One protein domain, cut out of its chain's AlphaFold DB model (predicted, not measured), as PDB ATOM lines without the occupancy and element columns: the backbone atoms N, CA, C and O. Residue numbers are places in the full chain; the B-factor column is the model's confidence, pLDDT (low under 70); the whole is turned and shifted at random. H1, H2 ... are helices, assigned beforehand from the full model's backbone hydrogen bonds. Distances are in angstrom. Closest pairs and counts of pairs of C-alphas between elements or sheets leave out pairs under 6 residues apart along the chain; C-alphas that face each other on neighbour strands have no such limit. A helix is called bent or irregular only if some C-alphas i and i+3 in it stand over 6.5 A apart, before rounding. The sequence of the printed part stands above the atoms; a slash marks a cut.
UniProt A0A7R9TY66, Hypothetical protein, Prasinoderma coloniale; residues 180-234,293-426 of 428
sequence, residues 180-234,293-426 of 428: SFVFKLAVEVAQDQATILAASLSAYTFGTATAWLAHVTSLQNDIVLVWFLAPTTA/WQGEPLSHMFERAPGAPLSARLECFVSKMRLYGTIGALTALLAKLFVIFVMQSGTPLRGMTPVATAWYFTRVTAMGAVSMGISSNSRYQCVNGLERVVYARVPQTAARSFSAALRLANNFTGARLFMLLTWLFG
ATOM      1  N   SER A 180     285.997 258.390 438.613       85.31
ATOM      2  CA  SER A 180     284.737 258.110 439.303       85.31
ATOM      3  C   SER A 180     284.348 256.629 439.305       85.31
ATOM      4  O   SER A 180     283.326 256.284 439.893       85.31
ATOM      5  N   PHE A 181     285.169 255.745 438.726       89.00
ATOM      6  CA  PHE A 181     284.894 254.311 438.612       89.00
ATOM      7  C   PHE A 181     284.551 253.651 439.954       89.00
ATOM      8  O   PHE A 181     283.531 252.977 440.063       89.00
ATOM      9  N   VAL A 182     285.357 253.882 440.997       90.25
ATOM     10  CA  VAL A 182     285.126 253.276 442.325       90.25
ATOM     11  C   VAL A 182     283.797 253.736 442.913       90.25
ATOM     12  O   VAL A 182     283.048 252.922 443.442       90.25
ATOM     13  N   PHE A 183     283.472 255.024 442.770       90.38
ATOM     14  CA  PHE A 183     282.184 255.563 443.204       90.38
ATOM     15  C   PHE A 183     281.029 254.892 442.453       90.38
ATOM     16  O   PHE A 183     280.085 254.423 443.077       90.38
ATOM     17  N   LYS A 184     281.127 254.791 441.126       90.56
ATOM     18  CA  LYS A 184     280.111 254.164 440.273       90.56
ATOM     19  C   LYS A 184     279.880 252.692 440.599       90.56
ATOM     20  O   LYS A 184     278.734 252.253 440.596       90.56
ATOM     21  N   LEU A 185     280.953 251.946 440.858       91.25
ATOM     22  CA  LEU A 185     280.893 250.541 441.255       91.25
ATOM     23  C   LEU A 185     280.276 250.390 442.650       91.25
ATOM     24  O   LEU A 185     279.373 249.582 442.832       91.25
ATOM     25  N   ALA A 186     280.730 251.188 443.618       90.75
ATOM     26  CA  ALA A 186     280.225 251.135 444.985       90.75
ATOM     27  C   ALA A 186     278.736 251.495 445.060       90.75
ATOM     28  O   ALA A 186     277.981 250.823 445.755       90.75
ATOM     29  N   VAL A 187     278.310 252.526 444.326       92.44
ATOM     30  CA  VAL A 187     276.904 252.936 444.265       92.44
ATOM     31  C   VAL A 187     276.041 251.863 443.611       92.44
ATOM     32  O   VAL A 187     274.983 251.566 444.152       92.44
ATOM     33  N   GLU A 188     276.495 251.257 442.511       91.75
ATOM     34  CA  GLU A 188     275.764 250.165 441.850       91.75
ATOM     35  C   GLU A 188     275.487 249.018 442.824       91.75
ATOM     36  O   GLU A 188     274.330 248.681 443.070       91.75
ATOM     37  N   VAL A 189     276.556 248.502 443.440       91.50
ATOM     38  CA  VAL A 189     276.489 247.386 444.384       91.50
ATOM     39  C   VAL A 189     275.622 247.757 445.582       91.50
ATOM     40  O   VAL A 189     274.742 246.998 445.970       91.50
ATOM     41  N   ALA A 190     275.823 248.937 446.175       93.19
ATOM     42  CA  ALA A 190     275.034 249.360 447.327       93.19
ATOM     43  C   ALA A 190     273.535 249.455 446.996       93.19
ATOM     44  O   ALA A 190     272.698 249.044 447.801       93.19
ATOM     45  N   GLN A 191     273.187 249.975 445.817       94.00
ATOM     46  CA  GLN A 191     271.801 250.129 445.384       94.00
ATOM     47  C   GLN A 191     271.132 248.791 445.073       94.00
ATOM     48  O   GLN A 191     269.976 248.599 445.457       94.00
ATOM     49  N   ASP A 192     271.816 247.863 444.401       90.19
ATOM     50  CA  ASP A 192     271.233 246.551 444.100       90.19
ATOM     51  C   ASP A 192     271.059 245.720 445.377       90.19
ATOM     52  O   ASP A 192     269.982 245.185 445.636       90.19
ATOM     53  N   GLN A 193     272.056 245.732 446.268       92.81
ATOM     54  CA  GLN A 193     271.960 245.062 447.568       92.81
ATOM     55  C   GLN A 193     270.832 245.638 448.432       92.81
ATOM     56  O   GLN A 193     270.090 244.877 449.056       92.81
ATOM     57  N   ALA A 194     270.646 246.963 448.434       92.00
ATOM     58  CA  ALA A 194     269.515 247.598 449.108       92.00
ATOM     59  C   ALA A 194     268.169 247.191 448.485       92.00
ATOM     60  O   ALA A 194     267.202 246.954 449.210       92.00
ATOM     61  N   THR A 195     268.108 247.061 447.157       90.12
ATOM     62  CA  THR A 195     266.901 246.628 446.437       90.12
ATOM     63  C   THR A 195     266.540 245.183 446.785       90.12
ATOM     64  O   THR A 195     265.383 244.896 447.097       90.12
ATOM     65  N   ILE A 196     267.522 244.279 446.814       89.38
ATOM     66  CA  ILE A 196     267.327 242.871 447.191       89.38
ATOM     67  C   ILE A 196     266.942 242.746 448.660       89.38
ATOM     68  O   ILE A 196     266.046 241.968 448.991       89.38
ATOM     69  N   LEU A 197     267.565 243.532 449.539       90.69
ATOM     70  CA  LEU A 197     267.210 243.564 450.953       90.69
ATOM     71  C   LEU A 197     265.758 244.017 451.139       90.69
ATOM     72  O   LEU A 197     264.993 243.346 451.824       90.69
ATOM     73  N   ALA A 198     265.355 245.110 450.487       88.88
ATOM     74  CA  ALA A 198     263.984 245.609 450.545       88.88
ATOM     75  C   ALA A 198     262.975 244.581 450.002       88.88
ATOM     76  O   ALA A 198     261.939 244.340 450.626       88.88
ATOM     77  N   ALA A 199     263.296 243.920 448.886       86.81
ATOM     78  CA  ALA A 199     262.472 242.853 448.329       86.81
ATOM     79  C   ALA A 199     262.354 241.665 449.299       86.81
ATOM     80  O   ALA A 199     261.251 241.197 449.569       86.81
ATOM     81  N   SER A 200     263.467 241.237 449.898       87.69
ATOM     82  CA  SER A 200     263.503 240.110 450.838       87.69
ATOM     83  C   SER A 200     262.748 240.407 452.133       87.69
ATOM     84  O   SER A 200     262.048 239.543 452.656       87.69
ATOM     85  N   LEU A 201     262.851 241.637 452.645       90.56
ATOM     86  CA  LEU A 201     262.098 242.083 453.815       90.56
ATOM     87  C   LEU A 201     260.597 242.167 453.516       90.56
ATOM     88  O   LEU A 201     259.801 241.665 454.301       90.56
ATOM     89  N   SER A 202     260.208 242.741 452.372       88.12
ATOM     90  CA  SER A 202     258.790 242.855 451.993       88.12
ATOM     91  C   SER A 202     258.116 241.504 451.742       88.12
ATOM     92  O   SER A 202     256.927 241.354 452.006       88.12
ATOM     93  N   ALA A 203     258.876 240.512 451.275       86.69
ATOM     94  CA  ALA A 203     258.403 239.146 451.079       86.69
ATOM     95  C   ALA A 203     258.543 238.256 452.330       86.69
ATOM     96  O   ALA A 203     258.198 237.080 452.263       86.69
ATOM     97  N   TYR A 204     259.069 238.775 453.449       89.19
ATOM     98  CA  TYR A 204     259.403 237.997 454.654       89.19
ATOM     99  C   TYR A 204     260.327 236.792 454.385       89.19
ATOM    100  O   TYR A 204     260.285 235.784 455.086       89.19
ATOM    101  N   THR A 205     261.188 236.893 453.371       85.12
ATOM    102  CA  THR A 205     262.161 235.856 452.989       85.12
ATOM    103  C   THR A 205     263.579 236.175 453.459       85.12
ATOM    104  O   THR A 205     264.513 235.420 453.169       85.12
ATOM    105  N   PHE A 206     263.771 237.277 454.192       84.19
ATOM    106  CA  PHE A 206     265.066 237.626 454.770       84.19
ATOM    107  C   PHE A 206     265.600 236.485 455.650       84.19
ATOM    108  O   PHE A 206     264.884 235.931 456.479       84.19
ATOM    109  N   GLY A 207     266.865 236.110 455.445       79.19
ATOM    110  CA  GLY A 207     267.506 234.994 456.147       79.19
ATOM    111  C   GLY A 207     267.354 233.626 455.470       79.19
ATOM    112  O   GLY A 207     268.053 232.688 455.848       79.19
ATOM    113  N   THR A 208     266.515 233.493 454.438       83.12
ATOM    114  CA  THR A 208     266.434 232.251 453.651       83.12
ATOM    115  C   THR A 208     267.690 232.040 452.800       83.12
ATOM    116  O   THR A 208     268.325 232.993 452.344       83.12
ATOM    117  N   ALA A 209     268.038 230.779 452.524       76.69
ATOM    118  CA  ALA A 209     269.172 230.445 451.658       76.69
ATOM    119  C   ALA A 209     269.038 231.048 450.245       76.69
ATOM    120  O   ALA A 209     270.034 231.419 449.628       76.69
ATOM    121  N   THR A 210     267.809 231.188 449.743       77.19
ATOM    122  CA  THR A 210     267.506 231.830 448.458       77.19
ATOM    123  C   THR A 210     267.741 233.335 448.486       77.19
ATOM    124  O   THR A 210     268.298 233.860 447.525       77.19
ATOM    125  N   ALA A 211     267.389 234.027 449.574       82.25
ATOM    126  CA  ALA A 211     267.694 235.451 449.733       82.25
ATOM    127  C   ALA A 211     269.212 235.697 449.784       82.25
ATOM    128  O   ALA A 211     269.727 236.558 449.076       82.25
ATOM    129  N   TRP A 212     269.959 234.884 450.539       83.56
ATOM    130  CA  TRP A 212     271.424 234.974 450.577       83.56
ATOM    131  C   TRP A 212     272.075 234.676 449.225       83.56
ATOM    132  O   TRP A 212     272.997 235.378 448.810       83.56
ATOM    133  N   LEU A 213     271.569 233.675 448.499       83.25
ATOM    134  CA  LEU A 213     272.026 233.391 447.142       83.25
ATOM    135  C   LEU A 213     271.760 234.572 446.201       83.25
ATOM    136  O   LEU A 213     272.623 234.900 445.386       83.25
ATOM    137  N   ALA A 214     270.603 235.229 446.318       85.12
ATOM    138  CA  ALA A 214     270.289 236.425 445.540       85.12
ATOM    139  C   ALA A 214     271.299 237.548 445.821       85.12
ATOM    140  O   ALA A 214     271.853 238.102 444.876       85.12
ATOM    141  N   HIS A 215     271.632 237.805 447.091       86.44
ATOM    142  CA  HIS A 215     272.658 238.785 447.470       86.44
ATOM    143  C   HIS A 215     274.031 238.478 446.853       86.44
ATOM    144  O   HIS A 215     274.643 239.358 446.248       86.44
ATOM    145  N   VAL A 216     274.506 237.230 446.951       83.31
ATOM    146  CA  VAL A 216     275.820 236.824 446.416       83.31
ATOM    147  C   VAL A 216     275.857 236.887 444.889       83.31
ATOM    148  O   VAL A 216     276.819 237.388 444.306       83.31
ATOM    149  N   THR A 217     274.815 236.382 444.227       84.00
ATOM    150  CA  THR A 217     274.746 236.376 442.760       84.00
ATOM    151  C   THR A 217     274.637 237.788 442.194       84.00
ATOM    152  O   THR A 217     275.323 238.090 441.221       84.00
ATOM    153  N   SER A 218     273.856 238.668 442.823       86.19
ATOM    154  CA  SER A 218     273.802 240.097 442.490       86.19
ATOM    155  C   SER A 218     275.159 240.776 442.645       86.19
ATOM    156  O   SER A 218     275.643 241.379 441.691       86.19
ATOM    157  N   LEU A 219     275.835 240.587 443.784       85.88
ATOM    158  CA  LEU A 219     277.142 241.194 444.033       85.88
ATOM    159  C   LEU A 219     278.149 240.832 442.932       85.88
ATOM    160  O   LEU A 219     278.836 241.699 442.394       85.88
ATOM    161  N   GLN A 220     278.209 239.549 442.567       84.19
ATOM    162  CA  GLN A 220     279.055 239.069 441.475       84.19
ATOM    163  C   GLN A 220     278.672 239.721 440.138       84.19
ATOM    164  O   GLN A 220     279.542 240.155 439.381       84.19
ATOM    165  N   ASN A 221     277.376 239.769 439.842       85.62
ATOM    166  CA  ASN A 221     276.836 240.279 438.589       85.62
ATOM    167  C   ASN A 221     277.128 241.774 438.397       85.62
ATOM    168  O   ASN A 221     277.606 242.158 437.328       85.62
ATOM    169  N   ASP A 222     276.923 242.594 439.425       86.12
ATOM    170  CA  ASP A 222     277.184 244.036 439.384       86.12
ATOM    171  C   ASP A 222     278.666 244.334 439.182       86.12
ATOM    172  O   ASP A 222     279.035 245.151 438.332       86.12
ATOM    173  N   ILE A 223     279.533 243.618 439.912       83.94
ATOM    174  CA  ILE A 223     280.983 243.741 439.755       83.94
ATOM    175  C   ILE A 223     281.369 243.407 438.317       83.94
ATOM    176  O   ILE A 223     282.056 244.200 437.681       83.94
ATOM    177  N   VAL A 224     280.906 242.277 437.780       82.44
ATOM    178  CA  VAL A 224     281.204 241.852 436.405       82.44
ATOM    179  C   VAL A 224     280.744 242.897 435.389       82.44
ATOM    180  O   VAL A 224     281.527 243.291 434.522       82.44
ATOM    181  N   LEU A 225     279.499 243.362 435.485       82.50
ATOM    182  CA  LEU A 225     278.920 244.294 434.518       82.50
ATOM    183  C   LEU A 225     279.679 245.620 434.521       82.50
ATOM    184  O   LEU A 225     280.175 246.053 433.479       82.50
ATOM    185  N   VAL A 226     279.850 246.234 435.690       84.25
ATOM    186  CA  VAL A 226     280.547 247.519 435.806       84.25
ATOM    187  C   VAL A 226     282.025 247.376 435.435       84.25
ATOM    188  O   VAL A 226     282.578 248.230 434.740       84.25
ATOM    189  N   TRP A 227     282.669 246.269 435.815       84.00
ATOM    190  CA  TRP A 227     284.070 246.007 435.498       84.00
ATOM    191  C   TRP A 227     284.325 245.868 433.997       84.00
ATOM    192  O   TRP A 227     285.273 246.459 433.475       84.00
ATOM    193  N   PHE A 228     283.514 245.094 433.276       81.12
ATOM    194  CA  PHE A 228     283.734 244.874 431.844       81.12
ATOM    195  C   PHE A 228     283.278 246.040 430.968       81.12
ATOM    196  O   PHE A 228     283.723 246.127 429.823       81.12
ATOM    197  N   LEU A 229     282.428 246.932 431.475       78.25
ATOM    198  CA  LEU A 229     282.014 248.152 430.774       78.25
ATOM    199  C   LEU A 229     282.926 249.350 431.028       78.25
ATOM    200  O   LEU A 229     282.879 250.310 430.260       78.25
ATOM    201  N   ALA A 230     283.728 249.315 432.089       76.44
ATOM    202  CA  ALA A 230     284.623 250.411 432.403       76.44
ATOM    203  C   ALA A 230     285.729 250.560 431.345       76.44
ATOM    204  O   ALA A 230     286.311 249.557 430.914       76.44
ATOM    205  N   PRO A 231     286.053 251.804 430.951       73.44
ATOM    206  CA  PRO A 231     287.197 252.067 430.095       73.44
ATOM    207  C   PRO A 231     288.498 251.687 430.815       73.44
ATOM    208  O   PRO A 231     288.586 251.703 432.044       73.44
ATOM    209  N   THR A 232     289.530 251.351 430.045       74.44
ATOM    210  CA  THR A 232     290.865 251.015 430.557       74.44
ATOM    211  C   THR A 232     291.912 251.861 429.853       74.44
ATOM    212  O   THR A 232     291.858 252.004 428.636       74.44
ATOM    213  N   THR A 233     292.907 252.363 430.589       60.88
ATOM    214  CA  THR A 233     294.017 253.154 430.018       60.88
ATOM    215  C   THR A 233     294.951 252.363 429.105       60.88
ATOM    216  O   THR A 233     295.799 252.952 428.441       60.88
ATOM    217  N   ALA A 234     294.805 251.038 429.042       47.88
ATOM    218  CA  ALA A 234     295.577 250.183 428.157       47.88
ATOM    219  C   ALA A 234     295.154 250.386 426.696       47.88
ATOM    220  O   ALA A 234     294.393 249.601 426.138       47.88
ATOM    221  N   TRP A 293     290.216 257.181 416.256       77.19
ATOM    222  CA  TRP A 293     290.113 255.732 416.365       77.19
ATOM    223  C   TRP A 293     291.081 255.056 415.386       77.19
ATOM    224  O   TRP A 293     291.004 255.299 414.183       77.19
ATOM    225  N   GLN A 294     291.974 254.208 415.895       77.94
ATOM    226  CA  GLN A 294     293.017 253.506 415.140       77.94
ATOM    227  C   GLN A 294     292.712 252.011 414.961       77.94
ATOM    228  O   GLN A 294     293.619 251.197 414.807       77.94
ATOM    229  N   GLY A 295     291.432 251.625 414.958       76.38
ATOM    230  CA  GLY A 295     291.029 250.228 414.732       76.38
ATOM    231  C   GLY A 295     290.816 249.419 416.007       76.38
ATOM    232  O   GLY A 295     290.651 248.202 415.966       76.38
ATOM    233  N   GLU A 296     290.833 250.074 417.159       76.69
ATOM    234  CA  GLU A 296     290.950 249.368 418.417       76.69
ATOM    235  C   GLU A 296     289.594 249.057 419.104       76.69
ATOM    236  O   GLU A 296     288.653 249.851 418.998       76.69
ATOM    237  N   PRO A 297     289.441 247.915 419.817       76.12
ATOM    238  CA  PRO A 297     288.144 247.500 420.364       76.12
ATOM    239  C   PRO A 297     287.550 248.489 421.377       76.12
ATOM    240  O   PRO A 297     288.161 248.771 422.406       76.12
ATOM    241  N   LEU A 298     286.339 248.980 421.129       80.06
ATOM    242  CA  LEU A 298     285.650 249.913 422.029       80.06
ATOM    243  C   LEU A 298     285.284 249.236 423.365       80.06
ATOM    244  O   LEU A 298     284.861 248.077 423.399       80.06
ATOM    245  N   SER A 299     285.398 249.978 424.464       75.25
ATOM    246  CA  SER A 299     284.967 249.561 425.805       75.25
ATOM    247  C   SER A 299     283.442 249.515 425.923       75.25
ATOM    248  O   SER A 299     282.887 248.567 426.481       75.25
ATOM    249  N   HIS A 300     282.760 250.501 425.336       81.44
ATOM    250  CA  HIS A 300     281.307 250.584 425.261       81.44
ATOM    251  C   HIS A 300     280.859 251.283 423.962       81.44
ATOM    252  O   HIS A 300     281.589 252.075 423.363       81.44
ATOM    253  N   MET A 301     279.628 251.018 423.520       85.56
ATOM    254  CA  MET A 301     279.081 251.440 422.223       85.56
ATOM    255  C   MET A 301     279.094 252.964 422.032       85.56
ATOM    256  O   MET A 301     279.217 253.443 420.907       85.56
ATOM    257  N   PHE A 302     278.992 253.728 423.122       87.44
ATOM    258  CA  PHE A 302     278.945 255.198 423.129       87.44
ATOM    259  C   PHE A 302     280.272 255.878 423.506       87.44
ATOM    260  O   PHE A 302     280.295 257.076 423.802       87.44
ATOM    261  N   GLU A 303     281.383 255.140 423.498       82.19
ATOM    262  CA  GLU A 303     282.707 255.686 423.803       82.19
ATOM    263  C   GLU A 303     283.098 256.807 422.817       82.19
ATOM    264  O   GLU A 303     282.707 256.801 421.636       82.19
ATOM    265  N   ARG A 304     283.864 257.803 423.294       76.56
ATOM    266  CA  ARG A 304     284.389 258.887 422.446       76.56
ATOM    267  C   ARG A 304     285.570 258.396 421.620       76.56
ATOM    268  O   ARG A 304     286.715 258.602 421.989       76.56
ATOM    269  N   ALA A 305     285.261 257.826 420.469       81.12
ATOM    270  CA  ALA A 305     286.238 257.438 419.465       81.12
ATOM    271  C   ALA A 305     285.938 258.197 418.159       81.12
ATOM    272  O   ALA A 305     285.086 257.754 417.377       81.12
ATOM    273  N   PRO A 306     286.525 259.396 417.957       80.12
ATOM    274  CA  PRO A 306     286.401 260.138 416.705       80.12
ATOM    275  C   PRO A 306     286.854 259.273 415.525       80.12
ATOM    276  O   PRO A 306     287.931 258.693 415.571       80.12
ATOM    277  N   GLY A 307     286.030 259.157 414.484       81.25
ATOM    278  CA  GLY A 307     286.325 258.308 413.323       81.25
ATOM    279  C   GLY A 307     285.920 256.834 413.460       81.25
ATOM    280  O   GLY A 307     285.987 256.113 412.470       81.25
ATOM    281  N   ALA A 308     285.437 256.378 414.625       85.75
ATOM    282  CA  ALA A 308     284.920 255.015 414.759       85.75
ATOM    283  C   ALA A 308     283.584 254.853 414.002       85.75
ATOM    284  O   ALA A 308     282.616 255.559 414.330       85.75
ATOM    285  N   PRO A 309     283.489 253.926 413.030       91.31
ATOM    286  CA  PRO A 309     282.265 253.707 412.269       91.31
ATOM    287  C   PRO A 309     281.159 253.084 413.134       91.31
ATOM    288  O   PRO A 309     281.410 252.490 414.188       91.31
ATOM    289  N   LEU A 310     279.908 253.170 412.665       90.12
ATOM    290  CA  LEU A 310     278.756 252.546 413.331       90.12
ATOM    291  C   LEU A 310     278.937 251.025 413.485       90.12
ATOM    292  O   LEU A 310     278.533 250.459 414.498       90.12
ATOM    293  N   SER A 311     279.581 250.377 412.511       90.25
ATOM    294  CA  SER A 311     279.870 248.940 412.539       90.25
ATOM    295  C   SER A 311     280.729 248.546 413.740       90.25
ATOM    296  O   SER A 311     280.360 247.614 414.446       90.25
ATOM    297  N   ALA A 312     281.794 249.295 414.048       88.75
ATOM    298  CA  ALA A 312     282.653 249.034 415.208       88.75
ATOM    299  C   ALA A 312     281.887 249.179 416.537       88.75
ATOM    300  O   ALA A 312     282.091 248.423 417.488       88.75
ATOM    301  N   ARG A 313     280.951 250.133 416.605       89.81
ATOM    302  CA  ARG A 313     280.083 250.334 417.777       89.81
ATOM    303  C   ARG A 313     279.088 249.185 417.946       89.81
ATOM    304  O   ARG A 313     278.912 248.695 419.060       89.81
ATOM    305  N   LEU A 314     278.477 248.733 416.850       92.06
ATOM    306  CA  LEU A 314     277.583 247.576 416.850       92.06
ATOM    307  C   LEU A 314     278.336 246.288 417.202       92.06
ATOM    308  O   LEU A 314     277.834 245.474 417.972       92.06
ATOM    309  N   GLU A 315     279.554 246.122 416.699       89.31
ATOM    310  CA  GLU A 315     280.419 244.995 417.032       89.31
ATOM    311  C   GLU A 315     280.765 244.979 418.523       89.31
ATOM    312  O   GLU A 315     280.619 243.946 419.173       89.31
ATOM    313  N   CYS A 316     281.121 246.132 419.098       87.88
ATOM    314  CA  CYS A 316     281.293 246.277 420.543       87.88
ATOM    315  C   CYS A 316     280.027 245.849 421.300       87.88
ATOM    316  O   CYS A 316     280.102 245.050 422.235       87.88
ATOM    317  N   PHE A 317     278.853 246.315 420.868       91.31
ATOM    318  CA  PHE A 317     277.582 245.949 421.489       91.31
ATOM    319  C   PHE A 317     277.311 244.437 421.440       91.31
ATOM    320  O   PHE A 317     276.977 243.847 422.469       91.31
ATOM    321  N   VAL A 318     277.492 243.798 420.280       91.62
ATOM    322  CA  VAL A 318     277.292 242.351 420.090       91.62
ATOM    323  C   VAL A 318     278.331 241.536 420.861       91.62
ATOM    324  O   VAL A 318     277.997 240.515 421.461       91.62
ATOM    325  N   SER A 319     279.581 241.993 420.899       87.12
ATOM    326  CA  SER A 319     280.655 241.376 421.678       87.12
ATOM    327  C   SER A 319     280.302 241.362 423.171       87.12
ATOM    328  O   SER A 319     280.291 240.304 423.803       87.12
ATOM    329  N   LYS A 320     279.866 242.498 423.730       86.56
ATOM    330  CA  LYS A 320     279.403 242.569 425.127       86.56
ATOM    331  C   LYS A 320     278.137 241.749 425.371       86.56
ATOM    332  O   LYS A 320     278.042 241.088 426.400       86.56
ATOM    333  N   MET A 321     277.204 241.723 424.417       91.31
ATOM    334  CA  MET A 321     276.013 240.870 424.494       91.31
ATOM    335  C   MET A 321     276.390 239.395 424.631       91.31
ATOM    336  O   MET A 321     275.805 238.696 425.453       91.31
ATOM    337  N   ARG A 322     277.375 238.918 423.860       89.25
ATOM    338  CA  ARG A 322     277.868 237.538 423.958       89.25
ATOM    339  C   ARG A 322     278.524 237.276 425.309       89.25
ATOM    340  O   ARG A 322     278.171 236.289 425.945       89.25
ATOM    341  N   LEU A 323     279.400 238.172 425.772       86.62
ATOM    342  CA  LEU A 323     280.048 238.062 427.085       86.62
ATOM    343  C   LEU A 323     279.034 237.954 428.225       86.62
ATOM    344  O   LEU A 323     279.113 237.075 429.075       86.62
ATOM    345  N   TYR A 324     278.077 238.874 428.259       89.06
ATOM    346  CA  TYR A 324     277.090 238.923 429.329       89.06
ATOM    347  C   TYR A 324     276.069 237.807 429.191       89.06
ATOM    348  O   TYR A 324     275.655 237.242 430.194       89.06
ATOM    349  N   GLY A 325     275.727 237.416 427.965       91.56
ATOM    350  CA  GLY A 325     274.879 236.262 427.715       91.56
ATOM    351  C   GLY A 325     275.491 234.969 428.247       91.56
ATOM    352  O   GLY A 325     274.799 234.200 428.908       91.56
ATOM    353  N   THR A 326     276.789 234.733 428.029       88.69
ATOM    354  CA  THR A 326     277.453 233.530 428.553       88.69
ATOM    355  C   THR A 326     277.561 233.555 430.072       88.69
ATOM    356  O   THR A 326     277.232 232.559 430.713       88.69
ATOM    357  N   ILE A 327     277.949 234.687 430.667       88.19
ATOM    358  CA  ILE A 327     278.020 234.813 432.127       88.19
ATOM    359  C   ILE A 327     276.632 234.625 432.748       88.19
ATOM    360  O   ILE A 327     276.491 233.815 433.658       88.19
ATOM    361  N   GLY A 328     275.602 235.287 432.216       90.62
ATOM    362  CA  GLY A 328     274.224 235.172 432.692       90.62
ATOM    363  C   GLY A 328     273.652 233.760 432.568       90.62
ATOM    364  O   GLY A 328     272.964 233.286 433.469       90.62
ATOM    365  N   ALA A 329     273.961 233.058 431.476       91.50
ATOM    366  CA  ALA A 329     273.589 231.658 431.286       91.50
ATOM    367  C   ALA A 329     274.183 230.756 432.381       91.50
ATOM    368  O   ALA A 329     273.480 229.915 432.950       91.50
ATOM    369  N   LEU A 330     275.474 230.940 432.676       89.75
ATOM    370  CA  LEU A 330     276.199 230.159 433.676       89.75
ATOM    371  C   LEU A 330     275.726 230.485 435.094       89.75
ATOM    372  O   LEU A 330     275.450 229.566 435.862       89.75
ATOM    373  N   THR A 331     275.586 231.767 435.438       88.56
ATOM    374  CA  THR A 331     275.146 232.182 436.777       88.56
ATOM    375  C   THR A 331     273.719 231.728 437.066       88.56
ATOM    376  O   THR A 331     273.474 231.191 438.143       88.56
ATOM    377  N   ALA A 332     272.796 231.833 436.102       90.12
ATOM    378  CA  ALA A 332     271.425 231.346 436.264       90.12
ATOM    379  C   ALA A 332     271.370 229.826 436.477       90.12
ATOM    380  O   ALA A 332     270.643 229.339 437.347       90.12
ATOM    381  N   LEU A 333     272.165 229.068 435.715       90.25
ATOM    382  CA  LEU A 333     272.230 227.619 435.866       90.25
ATOM    383  C   LEU A 333     272.799 227.221 437.234       90.25
ATOM    384  O   LEU A 333     272.200 226.400 437.924       90.25
ATOM    385  N   LEU A 334     273.918 227.824 437.644       85.94
ATOM    386  CA  LEU A 334     274.549 227.555 438.939       85.94
ATOM    387  C   LEU A 334     273.626 227.915 440.104       85.94
ATOM    388  O   LEU A 334     273.474 227.113 441.024       85.94
ATOM    389  N   ALA A 335     272.957 229.069 440.041       84.50
ATOM    390  CA  ALA A 335     271.988 229.471 441.053       84.50
ATOM    391  C   ALA A 335     270.850 228.447 441.165       84.50
ATOM    392  O   ALA A 335     270.496 228.027 442.266       84.50
ATOM    393  N   LYS A 336     270.312 227.970 440.034       85.88
ATOM    394  CA  LYS A 336     269.237 226.972 440.057       85.88
ATOM    395  C   LYS A 336     269.702 225.614 440.581       85.88
ATOM    396  O   LYS A 336     268.974 224.991 441.353       85.88
ATOM    397  N   LEU A 337     270.900 225.169 440.202       84.56
ATOM    398  CA  LEU A 337     271.500 223.942 440.728       84.56
ATOM    399  C   LEU A 337     271.722 224.031 442.241       84.56
ATOM    400  O   LEU A 337     271.437 223.069 442.947       84.56
ATOM    401  N   PHE A 338     272.156 225.187 442.744       80.62
ATOM    402  CA  PHE A 338     272.306 225.420 444.176       80.62
ATOM    403  C   PHE A 338     270.963 225.369 444.910       80.62
ATOM    404  O   PHE A 338     270.853 224.693 445.928       80.62
ATOM    405  N   VAL A 339     269.922 226.023 444.386       77.62
ATOM    406  CA  VAL A 339     268.577 225.968 444.984       77.62
ATOM    407  C   VAL A 339     268.063 224.533 445.043       77.62
ATOM    408  O   VAL A 339     267.554 224.119 446.077       77.62
ATOM    409  N   ILE A 340     268.239 223.758 443.970       77.56
ATOM    410  CA  ILE A 340     267.906 222.328 443.954       77.56
ATOM    411  C   ILE A 340     268.710 221.584 445.018       77.56
ATOM    412  O   ILE A 340     268.129 220.878 445.829       77.56
ATOM    413  N   PHE A 341     270.025 221.772 445.075       75.88
ATOM    414  CA  PHE A 341     270.868 221.106 446.062       75.88
ATOM    415  C   PHE A 341     270.437 221.416 447.503       75.88
ATOM    416  O   PHE A 341     270.289 220.500 448.305       75.88
ATOM    417  N   VAL A 342     270.177 222.685 447.824       71.00
ATOM    418  CA  VAL A 342     269.791 223.111 449.175       71.00
ATOM    419  C   VAL A 342     268.371 222.665 449.519       71.00
ATOM    420  O   VAL A 342     268.163 222.047 450.560       71.00
ATOM    421  N   MET A 343     267.394 222.941 448.650       67.69
ATOM    422  CA  MET A 343     265.974 222.688 448.932       67.69
ATOM    423  C   MET A 343     265.555 221.231 448.719       67.69
ATOM    424  O   MET A 343     264.582 220.784 449.317       67.69
ATOM    425  N   GLN A 344     266.265 220.485 447.873       66.44
ATOM    426  CA  GLN A 344     265.937 219.104 447.506       66.44
ATOM    427  C   GLN A 344     266.959 218.092 448.042       66.44
ATOM    428  O   GLN A 344     266.937 216.928 447.649       66.44
ATOM    429  N   SER A 345     267.802 218.490 449.003       53.47
ATOM    430  CA  SER A 345     268.777 217.620 449.689       53.47
ATOM    431  C   SER A 345     268.172 216.374 450.372       53.47
ATOM    432  O   SER A 345     268.918 215.508 450.818       53.47
ATOM    433  N   GLY A 346     266.840 216.221 450.400       50.16
ATOM    434  CA  GLY A 346     266.139 215.015 450.867       50.16
ATOM    435  C   GLY A 346     264.992 214.516 449.976       50.16
ATOM    436  O   GLY A 346     264.353 213.520 450.309       50.16
ATOM    437  N   THR A 347     264.708 215.160 448.840       47.66
ATOM    438  CA  THR A 347     263.672 214.714 447.893       47.66
ATOM    439  C   THR A 347     264.253 214.719 446.483       47.66
ATOM    440  O   THR A 347     264.668 215.763 446.006       47.66
ATOM    441  N   PRO A 348     264.307 213.581 445.766       49.00
ATOM    442  CA  PRO A 348     264.695 213.609 444.359       49.00
ATOM    443  C   PRO A 348     263.781 214.576 443.592       49.00
ATOM    444  O   PRO A 348     262.667 214.847 444.044       49.00
ATOM    445  N   LEU A 349     264.177 214.994 442.386       56.38
ATOM    446  CA  LEU A 349     263.276 215.479 441.323       56.38
ATOM    447  C   LEU A 349     262.263 214.368 440.943       56.38
ATOM    448  O   LEU A 349     262.227 213.859 439.825       56.38
ATOM    449  N   ARG A 350     261.504 213.883 441.926       45.78
ATOM    450  CA  ARG A 350     260.717 212.660 441.913       45.78
ATOM    451  C   ARG A 350     259.440 213.002 441.163       45.78
ATOM    452  O   ARG A 350     258.543 213.628 441.707       45.78
ATOM    453  N   GLY A 351     259.400 212.631 439.886       55.16
ATOM    454  CA  GLY A 351     258.208 212.754 439.049       55.16
ATOM    455  C   GLY A 351     258.370 213.609 437.794       55.16
ATOM    456  O   GLY A 351     257.523 213.509 436.912       55.16
ATOM    457  N   MET A 352     259.453 214.385 437.640       61.38
ATOM    458  CA  MET A 352     259.736 215.017 436.346       61.38
ATOM    459  C   MET A 352     260.421 214.034 435.408       61.38
ATOM    460  O   MET A 352     261.368 213.334 435.770       61.38
ATOM    461  N   THR A 353     259.940 213.991 434.169       68.25
ATOM    462  CA  THR A 353     260.615 213.226 433.130       68.25
ATOM    463  C   THR A 353     261.964 213.878 432.809       68.25
ATOM    464  O   THR A 353     262.079 215.106 432.830       68.25
ATOM    465  N   PRO A 354     262.969 213.083 432.417       69.50
ATOM    466  CA  PRO A 354     264.166 213.537 431.724       69.50
ATOM    467  C   PRO A 354     264.039 214.761 430.814       69.50
ATOM    468  O   PRO A 354     264.856 215.680 430.846       69.50
ATOM    469  N   VAL A 355     262.998 214.744 429.985       68.19
ATOM    470  CA  VAL A 355     262.731 215.758 428.973       68.19
ATOM    471  C   VAL A 355     262.214 217.038 429.623       68.19
ATOM    472  O   VAL A 355     262.679 218.116 429.270       68.19
ATOM    473  N   ALA A 356     261.318 216.929 430.609       70.31
ATOM    474  CA  ALA A 356     260.815 218.077 431.358       70.31
ATOM    475  C   ALA A 356     261.936 218.779 432.140       70.31
ATOM    476  O   ALA A 356     262.029 220.005 432.119       70.31
ATOM    477  N   THR A 357     262.839 218.010 432.758       76.88
ATOM    478  CA  THR A 357     264.010 218.553 433.457       76.88
ATOM    479  C   THR A 357     264.960 219.268 432.497       76.88
ATOM    480  O   THR A 357     265.359 220.399 432.764       76.88
ATOM    481  N   ALA A 358     265.294 218.653 431.358       77.44
ATOM    482  CA  ALA A 358     266.149 219.283 430.353       77.44
ATOM    483  C   ALA A 358     265.524 220.576 429.806       77.44
ATOM    484  O   ALA A 358     266.196 221.602 429.740       77.44
ATOM    485  N   TRP A 359     264.225 220.545 429.488       81.88
ATOM    486  CA  TRP A 359     263.477 221.708 429.014       81.88
ATOM    487  C   TRP A 359     263.495 222.857 430.023       81.88
ATOM    488  O   TRP A 359     263.764 224.000 429.655       81.88
ATOM    489  N   TYR A 360     263.276 222.554 431.304       85.88
ATOM    490  CA  TYR A 360     263.340 223.541 432.375       85.88
ATOM    491  C   TYR A 360     264.716 224.218 432.449       85.88
ATOM    492  O   TYR A 360     264.803 225.444 432.408       85.88
ATOM    493  N   PHE A 361     265.803 223.438 432.478       87.75
ATOM    494  CA  PHE A 361     267.154 224.000 432.521       87.75
ATOM    495  C   PHE A 361     267.493 224.806 431.268       87.75
ATOM    496  O   PHE A 361     268.096 225.868 431.389       87.75
ATOM    497  N   THR A 362     267.052 224.381 430.079       88.31
ATOM    498  CA  THR A 362     267.219 225.183 428.858       88.31
ATOM    499  C   THR A 362     266.541 226.547 428.985       88.31
ATOM    500  O   THR A 362     267.142 227.553 428.611       88.31
ATOM    501  N   ARG A 363     265.332 226.617 429.560       89.81
ATOM    502  CA  ARG A 363     264.637 227.893 429.795       89.81
ATOM    503  C   ARG A 363     265.361 228.759 430.823       89.81
ATOM    504  O   ARG A 363     265.508 229.950 430.583       89.81
ATOM    505  N   VAL A 364     265.870 228.175 431.912       91.25
ATOM    506  CA  VAL A 364     266.664 228.899 432.925       91.25
ATOM    507  C   VAL A 364     267.934 229.484 432.311       91.25
ATOM    508  O   VAL A 364     268.218 230.668 432.479       91.25
ATOM    509  N   THR A 365     268.680 228.679 431.553       91.69
ATOM    510  CA  THR A 365     269.908 229.112 430.879       91.69
ATOM    511  C   THR A 365     269.622 230.204 429.850       91.69
ATOM    512  O   THR A 365     270.318 231.218 429.824       91.69
ATOM    513  N   ALA A 366     268.579 230.043 429.030       92.75
ATOM    514  CA  ALA A 366     268.188 231.045 428.043       92.75
ATOM    515  C   ALA A 366     267.707 232.350 428.700       92.75
ATOM    516  O   ALA A 366     268.077 233.431 428.249       92.75
ATOM    517  N   MET A 367     266.950 232.259 429.795       94.94
ATOM    518  CA  MET A 367     266.504 233.413 430.574       94.94
ATOM    519  C   MET A 367     267.695 234.188 431.145       94.94
ATOM    520  O   MET A 367     267.778 235.402 430.952       94.94
ATOM    521  N   GLY A 368     268.665 233.494 431.751       93.12
ATOM    522  CA  GLY A 368     269.909 234.101 432.229       93.12
ATOM    523  C   GLY A 368     270.697 234.784 431.108       93.12
ATOM    524  O   GLY A 368     271.129 235.931 431.256       93.12
ATOM    525  N   ALA A 369     270.810 234.120 429.953       93.81
ATOM    526  CA  ALA A 369     271.494 234.660 428.782       93.81
ATOM    527  C   ALA A 369     270.824 235.929 428.238       93.81
ATOM    528  O   ALA A 369     271.504 236.912 427.953       93.81
ATOM    529  N   VAL A 370     269.496 235.939 428.109       94.62
ATOM    530  CA  VAL A 370     268.743 237.102 427.617       94.62
ATOM    531  C   VAL A 370     268.761 238.241 428.634       94.62
ATOM    532  O   VAL A 370     268.952 239.401 428.253       94.62
ATOM    533  N   SER A 371     268.617 237.919 429.922       94.19
ATOM    534  CA  SER A 371     268.637 238.890 431.018       94.19
ATOM    535  C   SER A 371     269.944 239.680 431.046       94.19
ATOM    536  O   SER A 371     269.936 240.909 430.992       94.19
ATOM    537  N   MET A 372     271.086 238.998 431.036       91.56
ATOM    538  CA  MET A 372     272.375 239.686 431.053       91.56
ATOM    539  C   MET A 372     272.822 240.173 429.676       91.56
ATOM    540  O   MET A 372     273.263 241.314 429.525       91.56
ATOM    541  N   GLY A 373     272.704 239.320 428.661       92.00
ATOM    542  CA  GLY A 373     273.210 239.580 427.318       92.00
ATOM    543  C   GLY A 373     272.481 240.714 426.615       92.00
ATOM    544  O   GLY A 373     273.123 241.587 426.036       92.00
ATOM    545  N   ILE A 374     271.150 240.732 426.670       93.00
ATOM    546  CA  ILE A 374     270.348 241.729 425.952       93.00
ATOM    547  C   ILE A 374     269.917 242.839 426.903       93.00
ATOM    548  O   ILE A 374     270.226 244.005 426.654       93.00
ATOM    549  N   SER A 375     269.230 242.489 427.994       94.50
ATOM    550  CA  SER A 375     268.655 243.475 428.915       94.50
ATOM    551  C   SER A 375     269.740 244.290 429.619       94.50
ATOM    552  O   SER A 375     269.808 245.504 429.417       94.50
ATOM    553  N   SER A 376     270.621 243.655 430.399       92.06
ATOM    554  CA  SER A 376     271.662 244.380 431.136       92.06
ATOM    555  C   SER A 376     272.608 245.117 430.192       92.06
ATOM    556  O   SER A 376     272.805 246.314 430.372       92.06
ATOM    557  N   ASN A 377     273.116 244.471 429.133       92.62
ATOM    558  CA  ASN A 377     273.975 245.148 428.153       92.62
ATOM    559  C   ASN A 377     273.332 246.434 427.609       92.62
ATOM    560  O   ASN A 377     273.944 247.494 427.674       92.62
ATOM    561  N   SER A 378     272.084 246.372 427.134       93.62
ATOM    562  CA  SER A 378     271.396 247.549 426.586       93.62
ATOM    563  C   SER A 378     271.267 248.661 427.621       93.62
ATOM    564  O   SER A 378     271.584 249.816 427.332       93.62
ATOM    565  N   ARG A 379     270.860 248.314 428.846       94.38
ATOM    566  CA  ARG A 379     270.690 249.298 429.914       94.38
ATOM    567  C   ARG A 379     272.012 249.957 430.296       94.38
ATOM    568  O   ARG A 379     272.083 251.182 430.291       94.38
ATOM    569  N   TYR A 380     273.073 249.192 430.541       92.06
ATOM    570  CA  TYR A 380     274.362 249.774 430.927       92.06
ATOM    571  C   TYR A 380     275.033 250.561 429.801       92.06
ATOM    572  O   TYR A 380     275.715 251.547 430.069       92.06
ATOM    573  N   GLN A 381     274.820 250.184 428.539       91.56
ATOM    574  CA  GLN A 381     275.268 250.996 427.408       91.56
ATOM    575  C   GLN A 381     274.572 252.364 427.438       91.56
ATOM    576  O   GLN A 381     275.247 253.390 427.338       91.56
ATOM    577  N   CYS A 382     273.255 252.402 427.664       92.38
ATOM    578  CA  CYS A 382     272.512 253.651 427.843       92.38
ATOM    579  C   CYS A 382     272.999 254.451 429.060       92.38
ATOM    580  O   CYS A 382     273.240 255.650 428.927       92.38
ATOM    581  N   VAL A 383     273.199 253.800 430.213       93.06
ATOM    582  CA  VAL A 383     273.724 254.440 431.433       93.06
ATOM    583  C   VAL A 383     275.072 255.101 431.147       93.06
ATOM    584  O   VAL A 383     275.220 256.299 431.366       93.06
ATOM    585  N   ASN A 384     276.022 254.369 430.560       90.00
ATOM    586  CA  ASN A 384     277.349 254.895 430.231       90.00
ATOM    587  C   ASN A 384     277.293 256.030 429.202       90.00
ATOM    588  O   ASN A 384     278.031 257.011 429.311       90.00
ATOM    589  N   GLY A 385     276.416 255.916 428.199       90.12
ATOM    590  CA  GLY A 385     276.196 256.967 427.207       90.12
ATOM    591  C   GLY A 385     275.679 258.262 427.838       90.12
ATOM    592  O   GLY A 385     276.209 259.339 427.557       90.12
ATOM    593  N   LEU A 386     274.688 258.161 428.726       92.19
ATOM    594  CA  LEU A 386     274.101 259.299 429.437       92.19
ATOM    595  C   LEU A 386     275.071 259.912 430.450       92.19
ATOM    596  O   LEU A 386     275.261 261.127 430.445       92.19
ATOM    597  N   GLU A 387     275.728 259.087 431.271       90.56
ATOM    598  CA  GLU A 387     276.762 259.537 432.208       90.56
ATOM    599  C   GLU A 387     277.809 260.363 431.463       90.56
ATOM    600  O   GLU A 387     278.089 261.500 431.836       90.56
ATOM    601  N   ARG A 388     278.326 259.847 430.348       86.50
ATOM    602  CA  ARG A 388     279.311 260.544 429.519       86.50
ATOM    603  C   ARG A 388     278.837 261.927 429.056       86.50
ATOM    604  O   ARG A 388     279.625 262.872 429.053       86.50
ATOM    605  N   VAL A 389     277.579 262.054 428.635       89.94
ATOM    606  CA  VAL A 389     276.990 263.331 428.195       89.94
ATOM    607  C   VAL A 389     276.915 264.334 429.349       89.94
ATOM    608  O   VAL A 389     277.171 265.521 429.125       89.94
ATOM    609  N   VAL A 390     276.594 263.860 430.554       90.56
ATOM    610  CA  VAL A 390     276.422 264.685 431.757       90.56
ATOM    611  C   VAL A 390     277.763 265.081 432.371       90.56
ATOM    612  O   VAL A 390     277.989 266.270 432.582       90.56
ATOM    613  N   TYR A 391     278.695 264.141 432.564       86.62
ATOM    614  CA  TYR A 391     280.049 264.425 433.069       86.62
ATOM    615  C   TYR A 391     280.811 265.435 432.195       86.62
ATOM    616  O   TYR A 391     281.689 266.132 432.688       86.62
ATOM    617  N   ALA A 392     280.463 265.551 430.911       86.12
ATOM    618  CA  ALA A 392     281.049 266.543 430.011       86.12
ATOM    619  C   ALA A 392     280.463 267.962 430.156       86.12
ATOM    620  O   ALA A 392     281.003 268.891 429.560       86.12
ATOM    621  N   ARG A 393     279.339 268.139 430.865       91.06
ATOM    622  CA  ARG A 393     278.564 269.396 430.883       91.06
ATOM    623  C   ARG A 393     278.341 269.991 432.262       91.06
ATOM    624  O   ARG A 393     278.109 271.193 432.348       91.06
ATOM    625  N   VAL A 394     278.356 269.183 433.319       91.44
ATOM    626  CA  VAL A 394     278.009 269.643 434.671       91.44
ATOM    627  C   VAL A 394     279.158 269.416 435.658       91.44
ATOM    628  O   VAL A 394     279.999 268.545 435.424       91.44
ATOM    629  N   PRO A 395     279.205 270.162 436.779       91.75
ATOM    630  CA  PRO A 395     280.202 269.952 437.824       91.75
ATOM    631  C   PRO A 395     280.181 268.525 438.385       91.75
ATOM    632  O   PRO A 395     279.133 267.880 438.459       91.75
ATOM    633  N   GLN A 396     281.338 268.059 438.859       87.00
ATOM    634  CA  GLN A 396     281.559 266.666 439.263       87.00
ATOM    635  C   GLN A 396     280.558 266.159 440.312       87.00
ATOM    636  O   GLN A 396     280.119 265.011 440.239       87.00
ATOM    637  N   THR A 397     280.177 266.997 441.276       89.25
ATOM    638  CA  THR A 397     279.204 266.633 442.317       89.25
ATOM    639  C   THR A 397     277.830 266.351 441.717       89.25
ATOM    640  O   THR A 397     277.260 265.293 441.969       89.25
ATOM    641  N   ALA A 398     277.337 267.243 440.852       90.81
ATOM    642  CA  ALA A 398     276.057 267.064 440.174       90.81
ATOM    643  C   ALA A 398     276.079 265.839 439.246       90.81
ATOM    644  O   ALA A 398     275.124 265.064 439.224       90.81
ATOM    645  N   ALA A 399     277.188 265.611 438.535       90.06
ATOM    646  CA  ALA A 399     277.346 264.448 437.665       90.06
ATOM    647  C   ALA A 399     277.344 263.122 438.448       90.06
ATOM    648  O   ALA A 399     276.728 262.150 438.012       90.06
ATOM    649  N   ARG A 400     277.976 263.085 439.629       90.44
ATOM    650  CA  ARG A 400     277.949 261.924 440.534       90.44
ATOM    651  C   ARG A 400     276.549 261.650 441.078       90.44
ATOM    652  O   ARG A 400     276.124 260.500 441.065       90.44
ATOM    653  N   SER A 401     275.818 262.681 441.503       93.06
ATOM    654  CA  SER A 401     274.424 262.531 441.943       93.06
ATOM    655  C   SER A 401     273.523 262.023 440.814       93.06
ATOM    656  O   SER A 401     272.723 261.116 441.029       93.06
ATOM    657  N   PHE A 402     273.694 262.549 439.598       93.81
ATOM    658  CA  PHE A 402     272.981 262.068 438.416       93.81
ATOM    659  C   PHE A 402     273.308 260.603 438.102       93.81
ATOM    660  O   PHE A 402     272.397 259.809 437.893       93.81
ATOM    661  N   SER A 403     274.592 260.229 438.115       92.44
ATOM    662  CA  SER A 403     275.039 258.841 437.928       92.44
ATOM    663  C   SER A 403     274.399 257.910 438.962       92.44
ATOM    664  O   SER A 403     273.840 256.881 438.590       92.44
ATOM    665  N   ALA A 404     274.368 258.307 440.237       92.94
ATOM    666  CA  ALA A 404     273.713 257.527 441.281       92.94
ATOM    667  C   ALA A 404     272.204 257.361 441.041       92.94
ATOM    668  O   ALA A 404     271.680 256.258 441.185       92.94
ATOM    669  N   ALA A 405     271.497 258.419 440.640       94.06
ATOM    670  CA  ALA A 405     270.071 258.337 440.323       94.06
ATOM    671  C   ALA A 405     269.798 257.450 439.095       94.06
ATOM    672  O   ALA A 405     268.853 256.661 439.085       94.06
ATOM    673  N   LEU A 406     270.643 257.550 438.069       94.75
ATOM    674  CA  LEU A 406     270.511 256.775 436.841       94.75
ATOM    675  C   LEU A 406     270.751 255.277 437.077       94.75
ATOM    676  O   LEU A 406     270.039 254.447 436.515       94.75
ATOM    677  N   ARG A 407     271.709 254.934 437.942       92.69
ATOM    678  CA  ARG A 407     271.986 253.554 438.372       92.69
ATOM    679  C   ARG A 407     270.865 252.979 439.229       92.69
ATOM    680  O   ARG A 407     270.414 251.867 438.977       92.69
ATOM    681  N   LEU A 408     270.289 253.784 440.122       91.31
ATOM    682  CA  LEU A 408     269.097 253.383 440.867       91.31
ATOM    683  C   LEU A 408     267.933 253.052 439.922       91.31
ATOM    684  O   LEU A 408     267.306 251.999 440.036       91.31
ATOM    685  N   ALA A 409     267.663 253.932 438.952       93.25
ATOM    686  CA  ALA A 409     266.632 253.705 437.941       93.25
ATOM    687  C   ALA A 409     266.931 252.463 437.084       93.25
ATOM    688  O   ALA A 409     266.017 251.700 436.750       93.25
ATOM    689  N   ASN A 410     268.205 252.230 436.758       93.81
ATOM    690  CA  ASN A 410     268.658 251.026 436.074       93.81
ATOM    691  C   ASN A 410     268.343 249.759 436.880       93.81
ATOM    692  O   ASN A 410     267.802 248.821 436.296       93.81
ATOM    693  N   ASN A 411     268.611 249.737 438.187       91.38
ATOM    694  CA  ASN A 411     268.373 248.566 439.036       91.38
ATOM    695  C   ASN A 411     266.880 248.249 439.151       91.38
ATOM    696  O   ASN A 411     266.477 247.112 438.911       91.38
ATOM    697  N   PHE A 412     266.029 249.259 439.365       89.81
ATOM    698  CA  PHE A 412     264.573 249.066 439.352       89.81
ATOM    699  C   PHE A 412     264.057 248.541 438.009       89.81
ATOM    700  O   PHE A 412     263.256 247.604 437.962       89.81
ATOM    701  N   THR A 413     264.533 249.121 436.905       92.44
ATOM    702  CA  THR A 413     264.169 248.668 435.555       92.44
ATOM    703  C   THR A 413     264.651 247.239 435.313       92.44
ATOM    704  O   THR A 413     263.928 246.428 434.737       92.44
ATOM    705  N   GLY A 414     265.853 246.912 435.791       91.00
ATOM    706  CA  GLY A 414     266.441 245.581 435.732       91.00
ATOM    707  C   GLY A 414     265.622 244.545 436.478       91.00
ATOM    708  O   GLY A 414     265.265 243.534 435.884       91.00
ATOM    709  N   ALA A 415     265.255 244.826 437.728       87.88
ATOM    710  CA  ALA A 415     264.413 243.953 438.535       87.88
ATOM    711  C   ALA A 415     263.050 243.713 437.866       87.88
ATOM    712  O   ALA A 415     262.618 242.572 437.708       87.88
ATOM    713  N   ARG A 416     262.393 244.775 437.379       90.12
ATOM    714  CA  ARG A 416     261.114 244.678 436.656       90.12
ATOM    715  C   ARG A 416     261.232 243.813 435.396       90.12
ATOM    716  O   ARG A 416     260.370 242.975 435.141       90.12
ATOM    717  N   LEU A 417     262.285 244.023 434.607       92.12
ATOM    718  CA  LEU A 417     262.517 243.283 433.371       92.12
ATOM    719  C   LEU A 417     262.909 241.829 433.648       92.12
ATOM    720  O   LEU A 417     262.502 240.943 432.904       92.12
ATOM    721  N   PHE A 418     263.628 241.566 434.738       90.56
ATOM    722  CA  PHE A 418     263.916 240.211 435.190       90.56
ATOM    723  C   PHE A 418     262.629 239.452 435.528       90.56
ATOM    724  O   PHE A 418     262.440 238.359 435.008       90.56
ATOM    725  N   MET A 419     261.703 240.059 436.279       89.19
ATOM    726  CA  MET A 419     260.393 239.454 436.574       89.19
ATOM    727  C   MET A 419     259.566 239.184 435.306       89.19
ATOM    728  O   MET A 419     258.878 238.173 435.192       89.19
ATOM    729  N   LEU A 420     259.642 240.069 434.308       91.56
ATOM    730  CA  LEU A 420     258.997 239.824 433.016       91.56
ATOM    731  C   LEU A 420     259.635 238.634 432.282       91.56
ATOM    732  O   LEU A 420     258.933 237.838 431.661       91.56
ATOM    733  N   LEU A 421     260.963 238.510 432.341       92.62
ATOM    734  CA  LEU A 421     261.688 237.402 431.724       92.62
ATOM    735  C   LEU A 421     261.419 236.078 432.444       92.62
ATOM    736  O   LEU A 421     261.248 235.071 431.764       92.62
ATOM    737  N   THR A 422     261.331 236.050 433.775       89.75
ATOM    738  CA  THR A 422     260.984 234.823 434.511       89.75
ATOM    739  C   THR A 422     259.606 234.311 434.111       89.75
ATOM    740  O   THR A 422     259.455 233.114 433.861       89.75
ATOM    741  N   TRP A 423     258.643 235.220 433.945       92.19
ATOM    742  CA  TRP A 423     257.307 234.911 433.445       92.19
ATOM    743  C   TRP A 423     257.333 234.411 431.991       92.19
ATOM    744  O   TRP A 423     256.832 233.328 431.688       92.19
ATOM    745  N   LEU A 424     257.992 235.146 431.085       92.31
ATOM    746  CA  LEU A 424     258.081 234.800 429.659       92.31
ATOM    747  C   LEU A 424     258.753 233.435 429.437       92.31
ATOM    748  O   LEU A 424     258.318 232.617 428.623       92.31
ATOM    749  N   PHE A 425     259.819 233.173 430.190       90.25
ATOM    750  CA  PHE A 425     260.530 231.906 430.167       90.25
ATOM    751  C   PHE A 425     259.903 230.857 431.084       90.25
ATOM    752  O   PHE A 425     260.420 229.750 431.103       90.25
ATOM    753  N   GLY A 426     258.790 231.132 431.776       85.94
ATOM    754  CA  GLY A 426     258.070 230.182 432.632       85.94
ATOM    755  C   GLY A 426     258.984 229.420 433.591       85.94
ATOM    756  O   GLY A 426     258.946 228.188 433.623       85.94
TER     757      GLY A 426
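This is residues 180 to 234 and 293 to 426 of the 428 residues of the protein "Hypothetical protein" of Prasinoderma coloniale (UniProt A0A7R9TY66). Two layers of helices are crossed on each other: H4 and H5 make one as a helical hairpin, and H3, H2 and H1 stand side by side in the other. The longest helix, H4, crosses H3 as an X, very close at Gly 373 and Gly 325, while H5 crosses H1. The printed part has 189 residues, with five named helices in the order H1 H2 H3 H4 H5 and no named strand: all helix, part aligned and part crossed in its packing. It is compact, with a radius of gyration of the C-alphas of 18.7 A, yet elongated, spanning 59 by 36 by 28 A; residues 350 to 356 stick out.

H4, residues 354 to 391, is 53.3 A long and begins with C-alpha 354 at (264.166, 213.537, 431.724). It is neither bent nor irregular, but only just: C-alphas 373 and 376 are 6.3 A apart. H3, residues 310 to 343, is 48.2 A long. H5, residues 396 to 424, is 40.7 A long and ends with C-alpha 424 at (258.081, 234.800, 429.659). H1, residues 181 to 202, is 31.5 A long and begins with C-alpha 181 at (284.894, 254.311, 438.612). H2, residues 209 to 229, is 30.2 A long.

H4 touches H3 with residues 361 to 377 alone, at a steep tilt of 46 degrees, opposite ways; their closest C-alphas, those of Gly 373 and Gly 325, are 3.7 A apart. H4 and H5 are a helical hairpin at a shallow tilt of 20 degrees, with the closest C-alphas, of Tyr 391 and Ala 399, 5.3 A apart. H3 touches H2 at a shallow tilt of 17 degrees, opposite ways, closest at the C-alphas of Val 339 and Thr 210, 6.9 A. H2 and H1 are a helical hairpin at a shallow tilt of 23 degrees, closest at the C-alphas of Asp 222 and Val 189, 6.1 A. H5 touches H1 with residues 403 to 412 alone, at a steep tilt of 44 degrees, the same way; the closest C-alphas, of Arg 407 and Glu 188, are 6.2 A apart. H2 and H4 are close but not clearly touching, with the closest C-alphas, of Leu 229 and Tyr 380, 7.8 A apart. H3 and H5 are apart, and so are H1 and H4. In H1, H2, H3 and H5 every O i to N i+4 pair is within hydrogen-bond range; in H4, 32 of 34 are.

The two C-alphas farthest apart, of Gly 351 and Pro 395, are 61.3 A apart. Residues 235 to 292 are not printed, and C-alphas 234 and 293 are 14.1 A apart across this cut. Residues 293 to 309 hold no named element. Of the links printed whole, H4 to H5 is tight, and H1 to H2 and H3 to H4 are short. The mean pLDDT of the printed part is 85.1; residues 233 to 234 and 343 to 355 are under 70.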